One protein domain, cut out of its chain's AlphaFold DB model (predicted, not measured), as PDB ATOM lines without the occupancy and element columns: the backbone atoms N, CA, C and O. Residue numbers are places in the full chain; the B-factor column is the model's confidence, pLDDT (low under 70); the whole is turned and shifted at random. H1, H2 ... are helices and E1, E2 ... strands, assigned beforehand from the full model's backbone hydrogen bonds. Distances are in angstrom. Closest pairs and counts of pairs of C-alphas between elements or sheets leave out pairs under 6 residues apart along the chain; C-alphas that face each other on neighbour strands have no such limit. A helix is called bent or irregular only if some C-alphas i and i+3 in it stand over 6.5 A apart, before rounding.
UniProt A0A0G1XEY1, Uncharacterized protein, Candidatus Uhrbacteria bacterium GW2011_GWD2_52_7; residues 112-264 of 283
ATOM      1  N   LEU A 112     -16.880  11.884 -31.575       92.44
ATOM      2  CA  LEU A 112     -18.342  11.807 -31.657       92.44
ATOM      3  C   LEU A 112     -18.829  11.515 -33.078       92.44
ATOM      4  O   LEU A 112     -19.786  10.767 -33.248       92.44
ATOM      5  N   ASP A 113     -18.161  12.059 -34.095       92.19
ATOM      6  CA  ASP A 113     -18.546  11.834 -35.488       92.19
ATOM      7  C   ASP A 113     -18.358  10.355 -35.891       92.19
ATOM      8  O   ASP A 113     -19.226   9.798 -36.562       92.19
ATOM      9  N   ASP A 114     -17.292   9.682 -35.427       93.06
ATOM     10  CA  ASP A 114     -17.109   8.231 -35.624       93.06
ATOM     11  C   ASP A 114     -18.214   7.425 -34.917       93.06
ATOM     12  O   ASP A 114     -18.742   6.464 -35.476       93.06
ATOM     13  N   VAL A 115     -18.573   7.820 -33.692       92.56
ATOM     14  CA  VAL A 115     -19.601   7.154 -32.876       92.56
ATOM     15  C   VAL A 115     -20.988   7.284 -33.507       92.56
ATOM     16  O   VAL A 115     -21.710   6.296 -33.623       92.56
ATOM     17  N   ILE A 116     -21.359   8.483 -33.956       93.19
ATOM     18  CA  ILE A 116     -22.651   8.736 -34.606       93.19
ATOM     19  C   ILE A 116     -22.721   8.002 -35.941       93.19
ATOM     20  O   ILE A 116     -23.733   7.374 -36.247       93.19
ATOM     21  N   ALA A 117     -21.638   8.027 -36.723       94.00
ATOM     22  CA  ALA A 117     -21.570   7.271 -37.963       94.00
ATOM     23  C   ALA A 117     -21.715   5.760 -37.714       94.00
ATOM     24  O   ALA A 117     -22.433   5.100 -38.461       94.00
ATOM     25  N   ALA A 118     -21.104   5.215 -36.656       93.69
ATOM     26  CA  ALA A 118     -21.245   3.806 -36.283       93.69
ATOM     27  C   ALA A 118     -22.677   3.445 -35.867       93.69
ATOM     28  O   ALA A 118     -23.222   2.450 -36.337       93.69
ATOM     29  N   MET A 119     -23.309   4.287 -35.049       92.88
ATOM     30  CA  MET A 119     -24.705   4.128 -34.638       92.88
ATOM     31  C   MET A 119     -25.661   4.118 -35.842       92.88
ATOM     32  O   MET A 119     -26.539   3.263 -35.939       92.88
ATOM     33  N   LEU A 120     -25.480   5.043 -36.790       91.81
ATOM     34  CA  LEU A 120     -26.285   5.096 -38.015       91.81
ATOM     35  C   LEU A 120     -25.996   3.923 -38.957       91.81
ATOM     36  O   LEU A 120     -26.915   3.412 -39.594       91.81
ATOM     37  N   HIS A 121     -24.743   3.480 -39.033       92.75
ATOM     38  CA  HIS A 121     -24.371   2.301 -39.807       92.75
ATOM     39  C   HIS A 121     -25.067   1.045 -39.272       92.75
ATOM     40  O   HIS A 121     -25.608   0.274 -40.055       92.75
ATOM     41  N   GLU A 122     -25.126   0.861 -37.950       91.56
ATOM     42  CA  GLU A 122     -25.855  -0.255 -37.337       91.56
ATOM     43  C   GLU A 122     -27.354  -0.215 -37.668       91.56
ATOM     44  O   GLU A 122     -27.940  -1.239 -38.017       91.56
ATOM     45  N   VAL A 123     -27.977   0.968 -37.624       88.81
ATOM     46  CA  VAL A 123     -29.379   1.137 -38.040       88.81
ATOM     47  C   VAL A 123     -29.586   0.655 -39.476       88.81
ATOM     48  O   VAL A 123     -30.541  -0.077 -39.745       88.81
ATOM     49  N   GLU A 124     -28.723   1.070 -40.404       89.44
ATOM     50  CA  GLU A 124     -28.855   0.686 -41.810       89.44
ATOM     51  C   GLU A 124     -28.566  -0.808 -42.025       89.44
ATOM     52  O   GLU A 124     -29.351  -1.466 -42.706       89.44
ATOM     53  N   ASP A 125     -27.563  -1.386 -41.354       87.88
ATOM     54  CA  ASP A 125     -27.295  -2.834 -41.380       87.88
ATOM     55  C   ASP A 125     -28.525  -3.643 -40.929       87.88
ATOM     56  O   ASP A 125     -28.930  -4.627 -41.562       87.88
ATOM     57  N   VAL A 126     -29.171  -3.208 -39.842       86.69
ATOM     58  CA  VAL A 126     -30.382  -3.846 -39.319       86.69
ATOM     59  C   VAL A 126     -31.532  -3.736 -40.321       86.69
ATOM     60  O   VAL A 126     -32.200  -4.742 -40.589       86.69
ATOM     61  N   LYS A 127     -31.746  -2.563 -40.928       86.31
ATOM     62  CA  LYS A 127     -32.786  -2.362 -41.950       86.31
ATOM     63  C   LYS A 127     -32.555  -3.233 -43.183       86.31
ATOM     64  O   LYS A 127     -33.490  -3.895 -43.642       86.31
ATOM     65  N   GLU A 128     -31.324  -3.276 -43.689       86.62
ATOM     66  CA  GLU A 128     -30.947  -4.081 -44.851       86.62
ATOM     67  C   GLU A 128     -31.168  -5.574 -44.592       86.62
ATOM     68  O   GLU A 128     -31.773  -6.264 -45.421       86.62
ATOM     69  N   SER A 129     -30.766  -6.067 -43.415       83.00
ATOM     70  CA  SER A 129     -30.939  -7.473 -43.019       83.00
ATOM     71  C   SER A 129     -32.407  -7.919 -42.966       83.00
ATOM     72  O   SER A 129     -32.715  -9.105 -43.112       83.00
ATOM     73  N   ARG A 130     -33.323  -6.966 -42.764       79.88
ATOM     74  CA  ARG A 130     -34.770  -7.188 -42.667       79.88
ATOM     75  C   ARG A 130     -35.536  -6.826 -43.929       79.88
ATOM     76  O   ARG A 130     -36.741  -7.056 -43.963       79.88
ATOM     77  N   HIS A 131     -34.854  -6.327 -44.960       83.44
ATOM     78  CA  HIS A 131     -35.479  -5.856 -46.195       83.44
ATOM     79  C   HIS A 131     -36.587  -4.819 -45.948       83.44
ATOM     80  O   HIS A 131     -37.593  -4.823 -46.658       83.44
ATOM     81  N   LEU A 132     -36.410  -3.957 -44.941       81.25
ATOM     82  CA  LEU A 132     -37.369  -2.891 -44.653       81.25
ATOM     83  C   LEU A 132     -37.380  -1.885 -45.802       81.25
ATOM     84  O   LEU A 132     -36.322  -1.514 -46.319       81.25
ATOM     85  N   THR A 133     -38.571  -1.463 -46.215       78.25
ATOM     86  CA  THR A 133     -38.741  -0.492 -47.302       78.25
ATOM     87  C   THR A 133     -39.002   0.906 -46.746       78.25
ATOM     88  O   THR A 133     -39.154   1.105 -45.543       78.25
ATOM     89  N   GLU A 134     -39.064   1.908 -47.625       71.31
ATOM     90  CA  GLU A 134     -39.469   3.269 -47.240       71.31
ATOM     91  C   GLU A 134     -40.903   3.325 -46.676       71.31
ATOM     92  O   GLU A 134     -41.215   4.231 -45.904       71.31
ATOM     93  N   ASP A 135     -41.751   2.338 -46.998       75.31
ATOM     94  CA  ASP A 135     -43.114   2.229 -46.463       75.31
ATOM     95  C   ASP A 135     -43.123   1.835 -44.970       75.31
ATOM     96  O   ASP A 135     -44.113   2.060 -44.274       75.31
ATOM     97  N   ASP A 136     -42.006   1.317 -44.447       82.12
ATOM     98  CA  ASP A 136     -41.823   0.939 -43.042       82.12
ATOM     99  C   ASP A 136     -41.302   2.109 -42.181       82.12
ATOM    100  O   ASP A 136     -40.609   1.894 -41.185       82.12
ATOM    101  N   TYR A 137     -41.609   3.361 -42.550       83.44
ATOM    102  CA  TYR A 137     -41.036   4.566 -41.932       83.44
ATOM    103  C   TYR A 137     -41.077   4.543 -40.395       83.44
ATOM    104  O   TYR A 137     -40.033   4.657 -39.754       83.44
ATOM    105  N   TYR A 138     -42.244   4.316 -39.784       83.25
ATOM    106  CA  TYR A 138     -42.370   4.300 -38.319       83.25
ATOM    107  C   TYR A 138     -41.657   3.123 -37.660       83.25
ATOM    108  O   TYR A 138     -41.089   3.279 -36.581       83.25
ATOM    109  N   LEU A 139     -41.606   1.959 -38.316       85.06
ATOM    110  CA  LEU A 139     -40.791   0.846 -37.832       85.06
ATOM    111  C   LEU A 139     -39.298   1.206 -37.893       85.06
ATOM    112  O   LEU A 139     -38.561   0.920 -36.953       85.06
ATOM    113  N   SER A 140     -38.857   1.898 -38.947       86.12
ATOM    114  CA  SER A 140     -37.491   2.420 -39.057       86.12
ATOM    115  C   SER A 140     -37.180   3.460 -37.976       86.12
ATOM    116  O   SER A 140     -36.074   3.449 -37.437       86.12
ATOM    117  N   VAL A 141     -38.125   4.344 -37.638       88.12
ATOM    118  CA  VAL A 141     -37.981   5.295 -36.521       88.12
ATOM    119  C   VAL A 141     -37.849   4.539 -35.200       88.12
ATOM    120  O   VAL A 141     -36.934   4.818 -34.429       88.12
ATOM    121  N   MET A 142     -38.685   3.526 -34.959       90.75
ATOM    122  CA  MET A 142     -38.617   2.718 -33.739       90.75
ATOM    123  C   MET A 142     -37.304   1.943 -33.599       90.75
ATOM    124  O   MET A 142     -36.742   1.877 -32.505       90.75
ATOM    125  N   LEU A 143     -36.783   1.400 -34.701       90.38
ATOM    126  CA  LEU A 143     -35.468   0.758 -34.729       90.38
ATOM    127  C   LEU A 143     -34.353   1.741 -34.374       90.38
ATOM    128  O   LEU A 143     -33.527   1.435 -33.515       90.38
ATOM    129  N   ARG A 144     -34.369   2.936 -34.980       91.75
ATOM    130  CA  ARG A 144     -33.432   4.018 -34.642       91.75
ATOM    131  C   ARG A 144     -33.499   4.355 -33.162       91.75
ATOM    132  O   ARG A 144     -32.467   4.344 -32.511       91.75
ATOM    133  N   CYS A 145     -34.691   4.595 -32.621       93.44
ATOM    134  CA  CYS A 145     -34.867   4.963 -31.216       93.44
ATOM    135  C   CYS A 145     -34.280   3.907 -30.268       93.44
ATOM    136  O   CYS A 145     -33.559   4.257 -29.335       93.44
ATOM    137  N   GLY A 146     -34.533   2.619 -30.531       92.62
ATOM    138  CA  GLY A 146     -33.991   1.526 -29.721       92.62
ATOM    139  C   GLY A 146     -32.462   1.425 -29.783       92.62
ATOM    140  O   GLY A 146     -31.814   1.357 -28.740       92.62
ATOM    141  N   ILE A 147     -31.879   1.485 -30.985       92.81
ATOM    142  CA  ILE A 147     -30.417   1.438 -31.178       92.81
ATOM    143  C   ILE A 147     -29.758   2.671 -30.545       92.81
ATOM    144  O   ILE A 147     -28.830   2.543 -29.750       92.81
ATOM    145  N   VAL A 148     -30.281   3.869 -30.817       94.62
ATOM    146  CA  VAL A 148     -29.776   5.131 -30.256       94.62
ATOM    147  C   VAL A 148     -29.813   5.106 -28.727       94.62
ATOM    148  O   VAL A 148     -28.837   5.498 -28.092       94.62
ATOM    149  N   LYS A 149     -30.896   4.606 -28.113       94.94
ATOM    150  CA  LYS A 149     -30.985   4.447 -26.654       94.94
ATOM    151  C   LYS A 149     -29.933   3.481 -26.112       94.94
ATOM    152  O   LYS A 149     -29.324   3.780 -25.085       94.94
ATOM    153  N   ALA A 150     -29.709   2.351 -26.778       92.19
ATOM    154  CA  ALA A 150     -28.709   1.373 -26.358       92.19
ATOM    155  C   ALA A 150     -27.289   1.975 -26.387       92.19
ATOM    156  O   ALA A 150     -26.549   1.890 -25.402       92.19
ATOM    157  N   TRP A 151     -26.952   2.709 -27.451       93.81
ATOM    158  CA  TRP A 151     -25.709   3.483 -27.520       93.81
ATOM    159  C   TRP A 151     -25.632   4.586 -26.463       93.81
ATOM    160  O   TRP A 151     -24.596   4.754 -25.825       93.81
ATOM    161  N   ALA A 152     -26.715   5.330 -26.237       93.69
ATOM    162  CA  ALA A 152     -26.749   6.389 -25.234       93.69
ATOM    163  C   ALA A 152     -26.498   5.842 -23.821       93.69
ATOM    164  O   ALA A 152     -25.793   6.481 -23.044       93.69
ATOM    165  N   PHE A 153     -27.015   4.652 -23.500       92.81
ATOM    166  CA  PHE A 153     -26.736   3.974 -22.235       92.81
ATOM    167  C   PHE A 153     -25.259   3.598 -22.091       92.81
ATOM    168  O   PHE A 153     -24.672   3.812 -21.033       92.81
ATOM    169  N   LYS A 154     -24.649   3.079 -23.163       90.31
ATOM    170  CA  LYS A 154     -23.221   2.735 -23.218       90.31
ATOM    171  C   LYS A 154     -22.311   3.955 -23.039       90.31
ATOM    172  O   LYS A 154     -21.279   3.842 -22.393       90.31
ATOM    173  N   LEU A 155     -22.689   5.103 -23.598       93.19
ATOM    174  CA  LEU A 155     -21.839   6.298 -23.696       93.19
ATOM    175  C   LEU A 155     -22.069   7.337 -22.589       93.19
ATOM    176  O   LEU A 155     -21.397   8.365 -22.585       93.19
ATOM    177  N   LYS A 156     -23.008   7.097 -21.668       93.62
ATOM    178  CA  LYS A 156     -23.466   8.084 -20.672       93.62
ATOM    179  C   LYS A 156     -22.375   8.664 -19.769       93.62
ATOM    180  O   LYS A 156     -22.552   9.743 -19.214       93.62
ATOM    181  N   ASP A 157     -21.267   7.943 -19.612       91.56
ATOM    182  CA  ASP A 157     -20.154   8.333 -18.744       91.56
ATOM    183  C   ASP A 157     -19.047   9.099 -19.503       91.56
ATOM    184  O   ASP A 157     -18.030   9.463 -18.907       91.56
ATOM    185  N   ARG A 158     -19.220   9.365 -20.809       92.12
ATOM    186  CA  ARG A 158     -18.287  10.180 -21.601       92.12
ATOM    187  C   ARG A 158     -18.336  11.652 -21.194       92.12
ATOM    188  O   ARG A 158     -19.393  12.205 -20.902       92.12
ATOM    189  N   GLU A 159     -17.187  12.322 -21.268       92.00
ATOM    190  CA  GLU A 159     -17.080  13.761 -20.980       92.00
ATOM    191  C   GLU A 159     -17.903  14.618 -21.960       92.00
ATOM    192  O   GLU A 159     -18.477  15.632 -21.573       92.00
ATOM    193  N   ASP A 160     -18.007  14.182 -23.214       94.31
ATOM    194  CA  ASP A 160     -18.738  14.849 -24.293       94.31
ATOM    195  C   ASP A 160     -20.163  14.295 -24.500       94.31
ATOM    196  O   ASP A 160     -20.793  14.549 -25.529       94.31
ATOM    197  N   TYR A 161     -20.710  13.568 -23.517       95.56
ATOM    198  CA  TYR A 161     -22.034  12.946 -23.612       95.56
ATOM    199  C   TYR A 161     -23.169  13.955 -23.844       95.56
ATOM    200  O   TYR A 161     -24.063  13.728 -24.658       95.56
ATOM    201  N   GLU A 162     -23.116  15.111 -23.183       96.81
ATOM    202  CA  GLU A 162     -24.110  16.168 -23.389       96.81
ATOM    203  C   GLU A 162     -24.029  16.754 -24.809       96.81
ATOM    204  O   GLU A 162     -25.051  17.093 -25.404       96.81
ATOM    205  N   GLU A 163     -22.830  16.835 -25.397       96.69
ATOM    206  CA  GLU A 163     -22.687  17.234 -26.798       96.69
ATOM    207  C   GLU A 163     -23.324  16.188 -27.718       96.69
ATOM    208  O   GLU A 163     -24.094  16.563 -28.603       96.69
ATOM    209  N   LEU A 164     -23.064  14.897 -27.476       95.69
ATOM    210  CA  LEU A 164     -23.674  13.787 -28.213       95.69
ATOM    211  C   LEU A 164     -25.205  13.877 -28.190       95.69
ATOM    212  O   LEU A 164     -25.825  13.857 -29.250       95.69
ATOM    213  N   LEU A 165     -25.816  14.011 -27.009       97.12
ATOM    214  CA  LEU A 165     -27.274  14.073 -26.862       97.12
ATOM    215  C   LEU A 165     -27.907  15.200 -27.691       97.12
ATOM    216  O   LEU A 165     -29.007  15.032 -28.217       97.12
ATOM    217  N   ASN A 166     -27.209  16.325 -27.845       96.25
ATOM    218  CA  ASN A 166     -27.693  17.483 -28.592       96.25
ATOM    219  C   ASN A 166     -27.374  17.428 -30.099       96.25
ATOM    220  O   ASN A 166     -27.733  18.354 -30.832       96.25
ATOM    221  N   ARG A 167     -26.708  16.375 -30.601       95.50
ATOM    222  CA  ARG A 167     -26.445  16.238 -32.039       95.50
ATOM    223  C   ARG A 167     -27.736  15.911 -32.803       95.50
ATOM    224  O   ARG A 167     -28.499  15.046 -32.364       95.50
ATOM    225  N   PRO A 168     -27.978  16.563 -33.955       93.31
ATOM    226  CA  PRO A 168     -29.087  16.214 -34.834       93.31
ATOM    227  C   PRO A 168     -28.828  14.855 -35.488       93.31
ATOM    228  O   PRO A 168     -27.697  14.562 -35.884       93.31
ATOM    229  N   ILE A 169     -29.875  14.042 -35.610       88.69
ATOM    230  CA  ILE A 169     -29.787  12.692 -36.182       88.69
ATOM    231  C   ILE A 169     -30.810  12.440 -37.294       88.69
ATOM    232  O   ILE A 169     -30.513  11.695 -38.226       88.69
ATOM    233  N   ASP A 170     -31.979  13.080 -37.245       81.88
ATOM    234  CA  ASP A 170     -33.011  12.941 -38.278       81.88
ATOM    235  C   ASP A 170     -33.816  14.239 -38.416       81.88
ATOM    236  O   ASP A 170     -34.674  14.554 -37.590       81.88
ATOM    237  N   GLY A 171     -33.496  15.037 -39.439       85.12
ATOM    238  CA  GLY A 171     -34.071  16.371 -39.604       85.12
ATOM    239  C   GLY A 171     -33.790  17.263 -38.392       85.12
ATOM    240  O   GLY A 171     -32.630  17.541 -38.085       85.12
ATOM    241  N   ASP A 172     -34.856  17.691 -37.717       88.12
ATOM    242  CA  ASP A 172     -34.796  18.534 -36.517       88.12
ATOM    243  C   ASP A 172     -34.717  17.720 -35.208       88.12
ATOM    244  O   ASP A 172     -34.551  18.301 -34.134       88.12
ATOM    245  N   LEU A 173     -34.816  16.386 -35.275       92.38
ATOM    246  CA  LEU A 173     -34.712  15.522 -34.100       92.38
ATOM    247  C   LEU A 173     -33.255  15.317 -33.694       92.38
ATOM    248  O   LEU A 173     -32.377  15.022 -34.515       92.38
ATOM    249  N   THR A 174     -33.022  15.421 -32.392       96.38
ATOM    250  CA  THR A 174     -31.727  15.153 -31.763       96.38
ATOM    251  C   THR A 174     -31.599  13.701 -31.306       96.38
ATOM    252  O   THR A 174     -32.582  12.964 -31.211       96.38
ATOM    253  N   ILE A 175     -30.377  13.285 -30.965       96.12
ATOM    254  CA  ILE A 175     -30.131  12.007 -30.282       96.12
ATOM    255  C   ILE A 175     -30.954  11.921 -28.992       96.12
ATOM    256  O   ILE A 175     -31.594  10.900 -28.747       96.12
ATOM    257  N   ARG A 176     -31.013  13.002 -28.203       97.56
ATOM    258  CA  ARG A 176     -31.861  13.092 -27.008       97.56
ATOM    259  C   ARG A 176     -33.320  12.796 -27.324       97.56
ATOM    260  O   ARG A 176     -33.935  12.018 -26.603       97.56
ATOM    261  N   ASP A 177     -33.860  13.376 -28.391       96.69
ATOM    262  CA  ASP A 177     -35.255  13.150 -28.774       96.69
ATOM    263  C   ASP A 177     -35.512  11.670 -29.077       96.69
ATOM    264  O   ASP A 177     -36.473  11.103 -28.565       96.69
ATOM    265  N   MET A 178     -34.612  11.008 -29.808       95.50
ATOM    266  CA  MET A 178     -34.714   9.568 -30.090       95.50
ATOM    267  C   MET A 178     -34.658   8.711 -28.814       95.50
ATOM    268  O   MET A 178     -35.415   7.748 -28.672       95.50
ATOM    269  N   VAL A 179     -33.796   9.073 -27.856       96.81
ATOM    270  CA  VAL A 179     -33.721   8.401 -26.548       96.81
ATOM    271  C   VAL A 179     -35.032   8.569 -25.778       96.81
ATOM    272  O   VAL A 179     -35.573   7.591 -25.262       96.81
ATOM    273  N   LEU A 180     -35.566   9.791 -25.721       96.12
ATOM    274  CA  LEU A 180     -36.820  10.097 -25.035       96.12
ATOM    275  C   LEU A 180     -38.003   9.351 -25.661       96.12
ATOM    276  O   LEU A 180     -38.777   8.724 -24.938       96.12
ATOM    277  N   ILE A 181     -38.102   9.344 -26.993       94.00
ATOM    278  CA  ILE A 181     -39.105   8.571 -27.741       94.00
ATOM    279  C   ILE A 181     -39.019   7.091 -27.365       94.00
ATOM    280  O   ILE A 181     -40.041   6.468 -27.074       94.00
ATOM    281  N   SER A 182     -37.809   6.526 -27.297       94.62
ATOM    282  CA  SER A 182     -37.618   5.140 -26.866       94.62
ATOM    283  C   SER A 182     -38.083   4.910 -25.421       94.62
ATOM    284  O   SER A 182     -38.756   3.921 -25.150       94.62
ATOM    285  N   ILE A 183     -37.793   5.818 -24.482       94.75
ATOM    286  CA  ILE A 183     -38.289   5.712 -23.098       94.75
ATOM    287  C   ILE A 183     -39.823   5.713 -23.069       94.75
ATOM    288  O   ILE A 183     -40.410   4.835 -22.440       94.75
ATOM    289  N   ALA A 184     -40.470   6.664 -23.743       92.75
ATOM    290  CA  ALA A 184     -41.926   6.790 -23.736       92.75
ATOM    291  C   ALA A 184     -42.607   5.555 -24.349       92.75
ATOM    292  O   ALA A 184     -43.435   4.899 -23.713       92.75
ATOM    293  N   THR A 185     -42.177   5.178 -25.552       91.25
ATOM    294  CA  THR A 185     -42.768   4.067 -26.309       91.25
ATOM    295  C   THR A 185     -42.615   2.722 -25.602       91.25
ATOM    296  O   THR A 185     -43.546   1.921 -25.570       91.25
ATOM    297  N   GLU A 186     -41.476   2.468 -24.956       90.50
ATOM    298  CA  GLU A 186     -41.261   1.223 -24.218       90.50
ATOM    299  C   GLU A 186     -42.116   1.074 -22.958       90.50
ATOM    300  O   GLU A 186     -42.275  -0.055 -22.490       90.50
ATOM    301  N   ASN A 187     -42.664   2.177 -22.442       90.56
ATOM    302  CA  ASN A 187     -43.481   2.215 -21.231       90.56
ATOM    303  C   ASN A 187     -44.969   2.462 -21.519       90.56
ATOM    304  O   ASN A 187     -45.712   2.836 -20.620       90.56
ATOM    305  N   GLY A 188     -45.425   2.240 -22.756       87.19
ATOM    306  CA  GLY A 188     -46.847   2.380 -23.089       87.19
ATOM    307  C   GLY A 188     -47.295   3.817 -23.355       87.19
ATOM    308  O   GLY A 188     -48.480   4.048 -23.564       87.19
ATOM    309  N   VAL A 189     -46.374   4.784 -23.359       88.44
ATOM    310  CA  VAL A 189     -46.686   6.205 -23.538       88.44
ATOM    311  C   VAL A 189     -46.512   6.562 -25.015       88.44
ATOM    312  O   VAL A 189     -45.436   6.976 -25.445       88.44
ATOM    313  N   TYR A 190     -47.554   6.326 -25.815       84.56
ATOM    314  CA  TYR A 190     -47.619   6.633 -27.252       84.56
ATOM    315  C   TYR A 190     -49.071   6.683 -27.766       84.56
ATOM    316  O   TYR A 190     -49.996   6.235 -27.089       84.56
ATOM    317  N   GLY A 191     -49.266   7.192 -28.989       78.31
ATOM    318  CA  GLY A 191     -50.563   7.208 -29.673       78.31
ATOM    319  C   GLY A 191     -51.555   8.277 -29.187       78.31
ATOM    320  O   GLY A 191     -51.256   9.108 -28.330       78.31
ATOM    321  N   GLU A 192     -52.766   8.256 -29.761       72.56
ATOM    322  CA  GLU A 192     -53.790   9.298 -29.556       72.56
ATOM    323  C   GLU A 192     -54.301   9.396 -28.109       72.56
ATOM    324  O   GLU A 192     -54.697  10.474 -27.670       72.56
ATOM    325  N   GLU A 193     -54.278   8.302 -27.345       71.38
ATOM    326  CA  GLU A 193     -54.763   8.288 -25.956       71.38
ATOM    327  C   GLU A 193     -53.913   9.186 -25.041       71.38
ATOM    328  O   GLU A 193     -54.454   9.841 -24.151       71.38
ATOM    329  N   VAL A 194     -52.608   9.300 -25.312       73.50
ATOM    330  CA  VAL A 194     -51.697  10.203 -24.586       73.50
ATOM    331  C   VAL A 194     -51.947  11.665 -24.946       73.50
ATOM    332  O   VAL A 194     -51.867  12.539 -24.084       73.50
ATOM    333  N   MET A 195     -52.333  11.948 -26.191       68.81
ATOM    334  CA  MET A 195     -52.651  13.312 -26.626       68.81
ATOM    335  C   MET A 195     -53.876  13.880 -25.907       68.81
ATOM    336  O   MET A 195     -53.900  15.069 -25.598       68.81
ATOM    337  N   VAL A 196     -54.860  13.035 -25.579       66.12
ATOM    338  CA  VAL A 196     -56.035  13.444 -24.792       66.12
ATOM    339  C   VAL A 196     -55.643  13.844 -23.364       66.12
ATOM    340  O   VAL A 196     -56.225  14.778 -22.823       66.12
ATOM    341  N   MET A 197     -54.636  13.190 -22.772       66.50
ATOM    342  CA  MET A 197     -54.146  13.506 -21.420       66.50
ATOM    343  C   MET A 197     -53.356  14.824 -21.369       66.50
ATOM    344  O   MET A 197     -53.382  15.519 -20.359       66.50
ATOM    345  N   LEU A 198     -52.695  15.208 -22.466       72.81
ATOM    346  CA  LEU A 198     -51.904  16.446 -22.560       72.81
ATOM    347  C   LEU A 198     -52.737  17.721 -22.773       72.81
ATOM    348  O   LEU A 198     -52.199  18.824 -22.640       72.81
ATOM    349  N   ASP A 199     -54.010  17.573 -23.141       66.50
ATOM    350  CA  ASP A 199     -54.968  18.675 -23.306       66.50
ATOM    351  C   ASP A 199     -55.652  19.068 -21.980       66.50
ATOM    352  O   ASP A 199     -56.290  20.122 -21.899       66.50
ATOM    353  N   GLU A 200     -55.518  18.251 -20.933       64.44
ATOM    354  CA  GLU A 200     -55.961  18.590 -19.580       64.44
ATOM    355  C   GLU A 200     -54.851  19.381 -18.858       64.44
ATOM    356  O   GLU A 200     -53.667  19.162 -19.106       64.44
ATOM    357  N   ASP A 201     -55.202  20.327 -17.971       69.00
ATOM    358  CA  ASP A 201     -54.251  21.102 -17.140       69.00
ATOM    359  C   ASP A 201     -53.549  20.208 -16.075       69.00
ATOM    360  O   ASP A 201     -53.406  20.596 -14.910       69.00
ATOM    361  N   ASP A 202     -53.165  18.983 -16.440       71.56
ATOM    362  CA  ASP A 202     -52.470  18.023 -15.594       71.56
ATOM    363  C   ASP A 202     -50.983  18.409 -15.477       71.56
ATOM    364  O   ASP A 202     -50.269  18.457 -16.486       71.56
ATOM    365  N   PRO A 203     -50.485  18.717 -14.266       67.25
ATOM    366  CA  PRO A 203     -49.069  18.995 -14.057       67.25
ATOM    367  C   PRO A 203     -48.165  17.763 -14.244       67.25
ATOM    368  O   PRO A 203     -46.956  17.941 -14.382       67.25
ATOM    369  N   GLU A 204     -48.708  16.539 -14.246       73.44
ATOM    370  CA  GLU A 204     -47.952  15.281 -14.329       73.44
ATOM    371  C   GLU A 204     -48.534  14.329 -15.398       73.44
ATOM    372  O   GLU A 204     -48.949  13.213 -15.084       73.44
ATOM    373  N   PRO A 205     -48.503  14.704 -16.694       73.81
ATOM    374  CA  PRO A 205     -49.241  14.013 -17.762       73.81
ATOM    375  C   PRO A 205     -48.791  12.571 -18.059       73.81
ATOM    376  O   PRO A 205     -49.384  11.897 -18.898       73.81
ATOM    377  N   PHE A 206     -47.715  12.107 -17.421       81.69
ATOM    378  CA  PHE A 206     -47.153  10.766 -17.599       81.69
ATOM    379  C   PHE A 206     -47.081   9.955 -16.296       81.69
ATOM    380  O   PHE A 206     -46.421   8.917 -16.293       81.69
ATOM    381  N   GLY A 207     -47.676  10.469 -15.209       76.25
ATOM    382  CA  GLY A 207     -47.887   9.762 -13.946       76.25
ATOM    383  C   GLY A 207     -46.747   8.843 -13.486       76.25
ATOM    384  O   GLY A 207     -45.589   9.254 -13.375       76.25
ATOM    385  N   ASP A 208     -47.112   7.588 -13.205       83.00
ATOM    386  CA  ASP A 208     -46.220   6.519 -12.735       83.00
ATOM    387  C   ASP A 208     -45.595   5.721 -13.899       83.00
ATOM    388  O   ASP A 208     -44.687   4.909 -13.690       83.00
ATOM    389  N   GLU A 209     -46.074   5.929 -15.128       88.88
ATOM    390  CA  GLU A 209     -45.615   5.253 -16.341       88.88
ATOM    391  C   GLU A 209     -44.158   5.607 -16.653       88.88
ATOM    392  O   GLU A 209     -43.371   4.750 -17.063       88.88
ATOM    393  N   LEU A 210     -43.779   6.867 -16.412       91.19
ATOM    394  CA  LEU A 210     -42.420   7.365 -16.590       91.19
ATOM    395  C   LEU A 210     -41.806   7.727 -15.237       91.19
ATOM    396  O   LEU A 210     -42.036   8.804 -14.691       91.19
ATOM    397  N   THR A 211     -40.950   6.850 -14.716       93.56
ATOM    398  CA  THR A 211     -40.224   7.074 -13.450       93.56
ATOM    399  C   THR A 211     -38.960   7.920 -13.650       93.56
ATOM    400  O   THR A 211     -38.450   8.030 -14.765       93.56
ATOM    401  N   ASN A 212     -38.429   8.548 -12.595       94.25
ATOM    402  CA  ASN A 212     -37.191   9.345 -12.691       94.25
ATOM    403  C   ASN A 212     -35.981   8.490 -13.092       94.25
ATOM    404  O   ASN A 212     -35.230   8.881 -13.986       94.25
ATOM    405  N   ASP A 213     -35.864   7.290 -12.519       95.44
ATOM    406  CA  ASP A 213     -34.768   6.348 -12.774       95.44
ATOM    407  C   ASP A 213     -34.595   6.034 -14.269       95.44
ATOM    408  O   ASP A 213     -33.479   5.812 -14.735       95.44
ATOM    409  N   MET A 214     -35.678   6.030 -15.055       95.06
ATOM    410  CA  MET A 214     -35.611   5.776 -16.500       95.06
ATOM    411  C   MET A 214     -34.787   6.829 -17.252       95.06
ATOM    412  O   MET A 214     -34.113   6.483 -18.220       95.06
ATOM    413  N   PHE A 215     -34.810   8.086 -16.803       96.06
ATOM    414  CA  PHE A 215     -34.060   9.197 -17.397       96.06
ATOM    415  C   PHE A 215     -32.663   9.286 -16.784       96.06
ATOM    416  O   PHE A 215     -31.672   9.383 -17.506       96.06
ATOM    417  N   GLU A 216     -32.573   9.164 -15.455       95.06
ATOM    418  CA  GLU A 216     -31.307   9.252 -14.720       95.06
ATOM    419  C   GLU A 216     -30.325   8.145 -15.125       95.06
ATOM    420  O   GLU A 216     -29.124   8.391 -15.252       95.06
ATOM    421  N   ASN A 217     -30.820   6.936 -15.417       94.00
ATOM    422  CA  ASN A 217     -29.986   5.839 -15.916       94.00
ATOM    423  C   ASN A 217     -29.310   6.147 -17.260       94.00
ATOM    424  O   ASN A 217     -28.292   5.528 -17.572       94.00
ATOM    425  N   LEU A 218     -29.858   7.100 -18.013       95.38
ATOM    426  CA  LEU A 218     -29.356   7.602 -19.289       95.38
ATOM    427  C   LEU A 218     -28.731   8.998 -19.143       95.38
ATOM    428  O   LEU A 218     -28.527   9.674 -20.136       95.38
ATOM    429  N   GLY A 219     -28.460   9.470 -17.923       94.88
ATOM    430  CA  GLY A 219     -27.851  10.786 -17.704       94.88
ATOM    431  C   GLY A 219     -28.720  11.969 -18.149       94.88
ATOM    432  O   GLY A 219     -28.197  13.062 -18.344       94.88
ATOM    433  N   ILE A 220     -30.031  11.774 -18.310       96.81
ATOM    434  CA  ILE A 220     -30.981  12.825 -18.687       96.81
ATOM    435  C   ILE A 220     -31.691  13.325 -17.427       96.81
ATOM    436  O   ILE A 220     -32.146  12.530 -16.604       96.81
ATOM    437  N   ASN A 221     -31.822  14.646 -17.283       96.50
ATOM    438  CA  ASN A 221     -32.620  15.234 -16.212       96.50
ATOM    439  C   ASN A 221     -34.110  14.843 -16.384       96.50
ATOM    440  O   ASN A 221     -34.679  15.104 -17.447       96.50
ATOM    441  N   PRO A 222     -34.765  14.240 -15.369       95.12
ATOM    442  CA  PRO A 222     -36.156  13.798 -15.485       95.12
ATOM    443  C   PRO A 222     -37.161  14.906 -15.844       95.12
ATOM    444  O   PRO A 222     -38.080  14.664 -16.630       95.12
ATOM    445  N   GLU A 223     -37.003  16.102 -15.277       92.69
ATOM    446  CA  GLU A 223     -37.893  17.247 -15.501       92.69
ATOM    447  C   GLU A 223     -37.763  17.734 -16.950       92.69
ATOM    448  O   GLU A 223     -38.741  17.705 -17.698       92.69
ATOM    449  N   GLU A 224     -36.537  18.028 -17.392       94.19
ATOM    450  CA  GLU A 224     -36.255  18.453 -18.773       94.19
ATOM    451  C   GLU A 224     -36.690  17.394 -19.800       94.19
ATOM    452  O   GLU A 224     -37.238  17.714 -20.858       94.19
ATOM    453  N   GLY A 225     -36.482  16.111 -19.485       94.69
ATOM    454  CA  GLY A 225     -36.890  14.999 -20.337       94.69
ATOM    455  C   GLY A 225     -38.407  14.919 -20.528       94.69
ATOM    456  O   GLY A 225     -38.870  14.712 -21.651       94.69
ATOM    457  N   ARG A 226     -39.195  15.124 -19.462       92.38
ATOM    458  CA  ARG A 226     -40.669  15.155 -19.542       92.38
ATOM    459  C   ARG A 226     -41.161  16.373 -20.301       92.38
ATOM    460  O   ARG A 226     -42.008  16.221 -21.177       92.38
ATOM    461  N   GLU A 227     -40.613  17.553 -20.025       92.19
ATOM    462  CA  GLU A 227     -40.964  18.775 -20.756       92.19
ATOM    463  C   GLU A 227     -40.717  18.623 -22.264       92.19
ATOM    464  O   GLU A 227     -41.557  18.998 -23.095       92.19
ATOM    465  N   ARG A 228     -39.588  18.006 -22.638       94.06
ATOM    466  CA  ARG A 228     -39.291  17.733 -24.044       94.06
ATOM    467  C   ARG A 228     -40.223  16.677 -24.636       94.06
ATOM    468  O   ARG A 228     -40.701  16.886 -25.748       94.06
ATOM    469  N   LEU A 229     -40.556  15.611 -23.906       92.19
ATOM    470  CA  LEU A 229     -41.549  14.619 -24.344       92.19
ATOM    471  C   LEU A 229     -42.916  15.250 -24.621       92.19
ATOM    472  O   LEU A 229     -43.473  15.023 -25.692       92.19
ATOM    473  N   VAL A 230     -43.423  16.100 -23.722       90.12
ATOM    474  CA  VAL A 230     -44.669  16.859 -23.945       90.12
ATOM    475  C   VAL A 230     -44.605  17.649 -25.255       90.12
ATOM    476  O   VAL A 230     -45.582  17.707 -26.002       90.12
ATOM    477  N   THR A 231     -43.453  18.249 -25.554       90.62
ATOM    478  CA  THR A 231     -43.244  18.996 -26.801       90.62
ATOM    479  C   THR A 231     -43.284  18.074 -28.024       90.62
ATOM    480  O   THR A 231     -44.005  18.376 -28.970       90.62
ATOM    481  N   LEU A 232     -42.597  16.927 -27.986       90.69
ATOM    482  CA  LEU A 232     -42.584  15.941 -29.076       90.69
ATOM    483  C   LEU A 232     -43.987  15.383 -29.379       90.69
ATOM    484  O   LEU A 232     -44.348  15.198 -30.541       90.69
ATOM    485  N   PHE A 233     -44.803  15.172 -28.344       86.81
ATOM    486  CA  PHE A 233     -46.213  14.807 -28.499       86.81
ATOM    487  C   PHE A 233     -47.026  15.921 -29.166       86.81
ATOM    488  O   PHE A 233     -47.735  15.674 -30.137       86.81
ATOM    489  N   LYS A 234     -46.873  17.177 -28.728       86.44
ATOM    490  CA  LYS A 234     -47.537  18.333 -29.366       86.44
ATOM    491  C   LYS A 234     -47.122  18.526 -30.827       86.44
ATOM    492  O   LYS A 234     -47.920  18.993 -31.637       86.44
ATOM    493  N   GLU A 235     -45.896  18.142 -31.167       87.75
ATOM    494  CA  GLU A 235     -45.363  18.112 -32.532       87.75
ATOM    495  C   GLU A 235     -45.850  16.894 -33.345       87.75
ATOM    496  O   GLU A 235     -45.578  16.815 -34.541       87.75
ATOM    497  N   ARG A 236     -46.631  15.989 -32.733       83.19
ATOM    498  CA  ARG A 236     -47.208  14.771 -33.328       83.19
ATOM    499  C   ARG A 236     -46.165  13.770 -33.831       83.19
ATOM    500  O   ARG A 236     -46.431  13.001 -34.751       83.19
ATOM    501  N   VAL A 237     -44.981  13.755 -33.217       78.88
ATOM    502  CA  VAL A 237     -43.880  12.845 -33.593       78.88
ATOM    503  C   VAL A 237     -44.212  11.380 -33.261       78.88
ATOM    504  O   VAL A 237     -43.697  10.467 -33.900       78.88
ATOM    505  N   LEU A 238     -45.086  11.149 -32.276       75.56
ATOM    506  CA  LEU A 238     -45.375   9.831 -31.691       75.56
ATOM    507  C   LEU A 238     -46.746   9.246 -32.083       75.56
ATOM    508  O   LEU A 238     -47.069   8.132 -31.670       75.56
ATOM    509  N   ASP A 239     -47.556   9.968 -32.862       79.75
ATOM    510  CA  ASP A 239     -48.983   9.657 -33.064       79.75
ATOM    511  C   ASP A 239     -49.237   8.371 -33.864       79.75
ATOM    512  O   ASP A 239     -50.253   7.709 -33.670       79.75
ATOM    513  N   GLU A 240     -48.325   8.015 -34.768       82.06
ATOM    514  CA  GLU A 240     -48.488   6.878 -35.684       82.06
ATOM    515  C   GLU A 240     -47.708   5.628 -35.232       82.06
ATOM    516  O   GLU A 240     -47.713   4.599 -35.912       82.06
ATOM    517  N   ILE A 241     -47.061   5.688 -34.062       83.94
ATOM    518  CA  ILE A 241     -46.365   4.544 -33.469       83.94
ATOM    519  C   ILE A 241     -47.385   3.611 -32.819       83.94
ATOM    520  O   ILE A 241     -48.208   4.018 -32.001       83.94
ATOM    521  N   THR A 242     -47.301   2.326 -33.160       86.62
ATOM    522  CA  THR A 242     -48.182   1.283 -32.620       86.62
ATOM    523  C   THR A 242     -47.416   0.293 -31.746       86.62
ATOM    524  O   THR A 242     -46.203   0.123 -31.888       86.62
ATOM    525  N   GLU A 243     -48.138  -0.419 -30.876       88.50
ATOM    526  CA  GLU A 243     -47.555  -1.474 -30.037       88.50
ATOM    527  C   GLU A 243     -46.852  -2.557 -30.878       88.50
ATOM    528  O   GLU A 243     -45.736  -2.975 -30.565       88.50
ATOM    529  N   ASP A 244     -47.465  -2.959 -31.997       88.62
ATOM    530  CA  ASP A 244     -46.896  -3.950 -32.914       88.62
ATOM    531  C   ASP A 244     -45.552  -3.482 -33.493       88.62
ATOM    532  O   ASP A 244     -44.606  -4.268 -33.571       88.62
ATOM    533  N   MET A 245     -45.426  -2.199 -33.852       89.81
ATOM    534  CA  MET A 245     -44.160  -1.628 -34.333       89.81
ATOM    535  C   MET A 245     -43.077  -1.664 -33.254       89.81
ATOM    536  O   MET A 245     -41.932  -2.005 -33.552       89.81
ATOM    537  N   ILE A 246     -43.433  -1.369 -32.002       88.12
ATOM    538  CA  ILE A 246     -42.507  -1.418 -30.864       88.12
ATOM    539  C   ILE A 246     -42.016  -2.854 -30.640       88.12
ATOM    540  O   ILE A 246     -40.809  -3.085 -30.525       88.12
ATOM    541  N   HIS A 247     -42.921  -3.840 -30.624       89.69
ATOM    542  CA  HIS A 247     -42.552  -5.253 -30.467       89.69
ATOM    543  C   HIS A 247     -41.694  -5.759 -31.628       89.69
ATOM    544  O   HIS A 247     -40.698  -6.449 -31.400       89.69
ATOM    545  N   MET A 248     -42.033  -5.391 -32.868       89.44
ATOM    546  CA  MET A 248     -41.237  -5.744 -34.046       89.44
ATOM    547  C   MET A 248     -39.837  -5.126 -33.998       89.44
ATOM    548  O   MET A 248     -38.863  -5.824 -34.293       89.44
ATOM    549  N   ALA A 249     -39.715  -3.860 -33.590       89.50
ATOM    550  CA  ALA A 249     -38.425  -3.196 -33.438       89.50
ATOM    551  C   ALA A 249     -37.565  -3.893 -32.374       89.50
ATOM    552  O   ALA A 249     -36.432  -4.280 -32.658       89.50
ATOM    553  N   LYS A 250     -38.128  -4.166 -31.189       89.56
ATOM    554  CA  LYS A 250     -37.438  -4.889 -30.105       89.56
ATOM    555  C   LYS A 250     -36.964  -6.275 -30.538       89.56
ATOM    556  O   LYS A 250     -35.812  -6.631 -30.305       89.56
ATOM    557  N   ALA A 251     -37.829  -7.055 -31.189       89.75
ATOM    558  CA  ALA A 251     -37.474  -8.384 -31.684       89.75
ATOM    559  C   ALA A 251     -36.382  -8.327 -32.764       89.75
ATOM    560  O   ALA A 251     -35.519  -9.202 -32.835       89.75
ATOM    561  N   THR A 252     -36.408  -7.289 -33.598       89.00
ATOM    562  CA  THR A 252     -35.416  -7.077 -34.650       89.00
ATOM    563  C   THR A 252     -34.047  -6.730 -34.073       89.00
ATOM    564  O   THR A 252     -33.072  -7.369 -34.463       89.00
ATOM    565  N   ILE A 253     -33.989  -5.799 -33.117       87.88
ATOM    566  CA  ILE A 253     -32.758  -5.412 -32.410       87.88
ATOM    567  C   ILE A 253     -32.187  -6.610 -31.644       87.88
ATOM    568  O   ILE A 253     -31.015  -6.941 -31.796       87.88
ATOM    569  N   ALA A 254     -33.024  -7.335 -30.893       87.94
ATOM    570  CA  ALA A 254     -32.583  -8.507 -30.136       87.94
ATOM    571  C   ALA A 254     -31.972  -9.598 -31.034       87.94
ATOM    572  O   ALA A 254     -30.971 -10.218 -30.675       87.94
ATOM    573  N   GLU A 255     -32.549  -9.828 -32.216       86.50
ATOM    574  CA  GLU A 255     -31.987 -10.768 -33.187       86.50
ATOM    575  C   GLU A 255     -30.676 -10.256 -33.797       86.50
ATOM    576  O   GLU A 255     -29.751 -11.046 -33.983       86.50
ATOM    577  N   ALA A 256     -30.570  -8.955 -34.081       83.88
ATOM    578  CA  ALA A 256     -29.333  -8.355 -34.571       83.88
ATOM    579  C   ALA A 256     -28.191  -8.521 -33.554       83.88
ATOM    580  O   ALA A 256     -27.121  -9.016 -33.912       83.88
ATOM    581  N   HIS A 257     -28.447  -8.238 -32.272       82.50
ATOM    582  CA  HIS A 257     -27.472  -8.446 -31.195       82.50
ATOM    583  C   HIS A 257     -27.074  -9.922 -31.064       82.50
ATOM    584  O   HIS A 257     -25.892 -10.245 -30.954       82.50
ATOM    585  N   ARG A 258     -28.040 -10.847 -31.171       85.31
ATOM    586  CA  ARG A 258     -27.755 -12.291 -31.157       85.31
ATOM    587  C   ARG A 258     -26.819 -12.702 -32.299       85.31
ATOM    588  O   ARG A 258     -25.916 -13.510 -32.093       85.31
ATOM    589  N   ILE A 259     -27.018 -12.157 -33.502       82.94
ATOM    590  CA  ILE A 259     -26.150 -12.421 -34.659       82.94
ATOM    591  C   ILE A 259     -24.730 -11.905 -34.399       82.94
ATOM    592  O   ILE A 259     -23.766 -12.611 -34.707       82.94
ATOM    593  N   VAL A 260     -24.584 -10.715 -33.813       80.06
ATOM    594  CA  VAL A 260     -23.279 -10.151 -33.430       80.06
ATOM    595  C   VAL A 260     -22.560 -11.059 -32.428       80.06
ATOM    596  O   VAL A 260     -21.408 -11.435 -32.660       80.06
ATOM    597  N   ASP A 261     -23.248 -11.495 -31.372       78.56
ATOM    598  CA  ASP A 261     -22.690 -12.381 -30.342       78.56
ATOM    599  C   ASP A 261     -22.220 -13.733 -30.904       78.56
ATOM    600  O   ASP A 261     -21.177 -14.267 -30.507       78.56
ATOM    601  N   GLU A 262     -22.973 -14.286 -31.856       82.38
ATOM    602  CA  GLU A 262     -22.665 -15.563 -32.505       82.38
ATOM    603  C   GLU A 262     -21.631 -15.441 -33.635       82.38
ATOM    604  O   GLU A 262     -21.083 -16.458 -34.083       82.38
ATOM    605  N   THR A 263     -21.334 -14.222 -34.095       82.75
ATOM    606  CA  THR A 263     -20.409 -13.988 -35.205       82.75
ATOM    607  C   THR A 263     -18.984 -14.397 -34.808       82.75
ATOM    608  O   THR A 263     -18.408 -13.866 -33.852       82.75
ATOM    609  N   PRO A 264     -18.350 -15.329 -35.549       81.56
ATOM    610  CA  PRO A 264     -16.970 -15.714 -35.290       81.56
ATOM    611  C   PRO A 264     -16.015 -14.527 -35.441       81.56
ATOM    612  O   PRO A 264     -16.188 -13.680 -36.313       81.56
TER     613      PRO A 264
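AT A GLANCE: This is residues 112 to 264 of the 283 residues of an uncharacterized protein of Candidatus Uhrbacteria bacterium GW2011_GWD2_52_7 (UniProt A0A0G1XEY1). Crossed helices pack round a core of H2 and H4, which stand about perpendicular; H1 makes a helical hairpin with H2, H8 crosses H2 on another side, and H7 crosses H4 on the side away from H2. Small H5 and the loop of residues 199 to 211 lie beyond H7 at one end of the longest axis, and residues 258 to 264 stick out at the other. The printed part has 153 residues, with eight named helices and one named strand in the order H1 H2 H3 E1 H4 H5 H6 H7 H8; the class is mostly helix. It is compact, with a radius of gyration of the C-alphas of 15.5 A, and spans 54 by 37 by 27 A.

HOW THE PARTS SIT: H1, residues 112 to 130, touches H2, residues 134 to 155, with residues 119 to 127 alone; the closest C-alphas are those of Val 123 and Arg 144, 6.0 A apart. The two are a hairpin, running opposite ways at a steep tilt of 43 degrees. H2 is irregular, with C-alphas 135 and 138 8.4 A apart, and has a kink of 38 degrees near residue 141. H3, residues 161 to 165, only just touches H4, residues 175 to 186, with 3 pairs of C-alphas within 8 A; the closest are Leu 165 and Arg 176, 4.7 A. Between them, E1, residues 168 to 170, pairs with no named strand, but forms a short antiparallel pairing with residues 173 to 174. H4 touches residues 142 to 152 of H2, about perpendicular at 75 degrees, with the C-alphas of Cys 145 and Met 178 closest at 4.7 A. H5, residues 192 to 198, only just touches H7, residues 222 to 234, with 3 pairs of C-alphas within 8 A, closest at Met 195 and Phe 233, 6.9 A. H6, residues 212 to 216, touches H7 only at the corner, closest at Asn 212 and Pro 222, 5.4 A. H7 touches H4 about perpendicular at 83 degrees, with the C-alphas of Leu 180 and Leu 229 6.6 A apart. H8, residues 243 to 262, touches H2 at a steep tilt of 57 degrees, the same way, closest at Leu 143 and Ala 249, 5.1 A. Every O i to N i+4 pair is within hydrogen-bond range in H1, H3, H4, H6, H7 and H8; in H2 it is 16 of 18, in H5 2 of 3.

IN THESE COORDINATES: H1 begins at C-alpha 112 (-18.342, 11.807, -31.657) and is 27.4 A long. H2 measures 29.6 A, H4 16.6 A, H7 18.5 A and H8 28.7 A; H8 ends at C-alpha 262 (-22.665, -15.563, -32.505).

THE WHOLE: The two farthest C-alphas, Asp 201 and Pro 264, are 55.5 A apart. The printed part has no cut. The link from H5 to H6, 13 residues, is long. Mean pLDDT of the printed part is 87.7; residues 195 to 197, 199 to 201 and 203 are under 70.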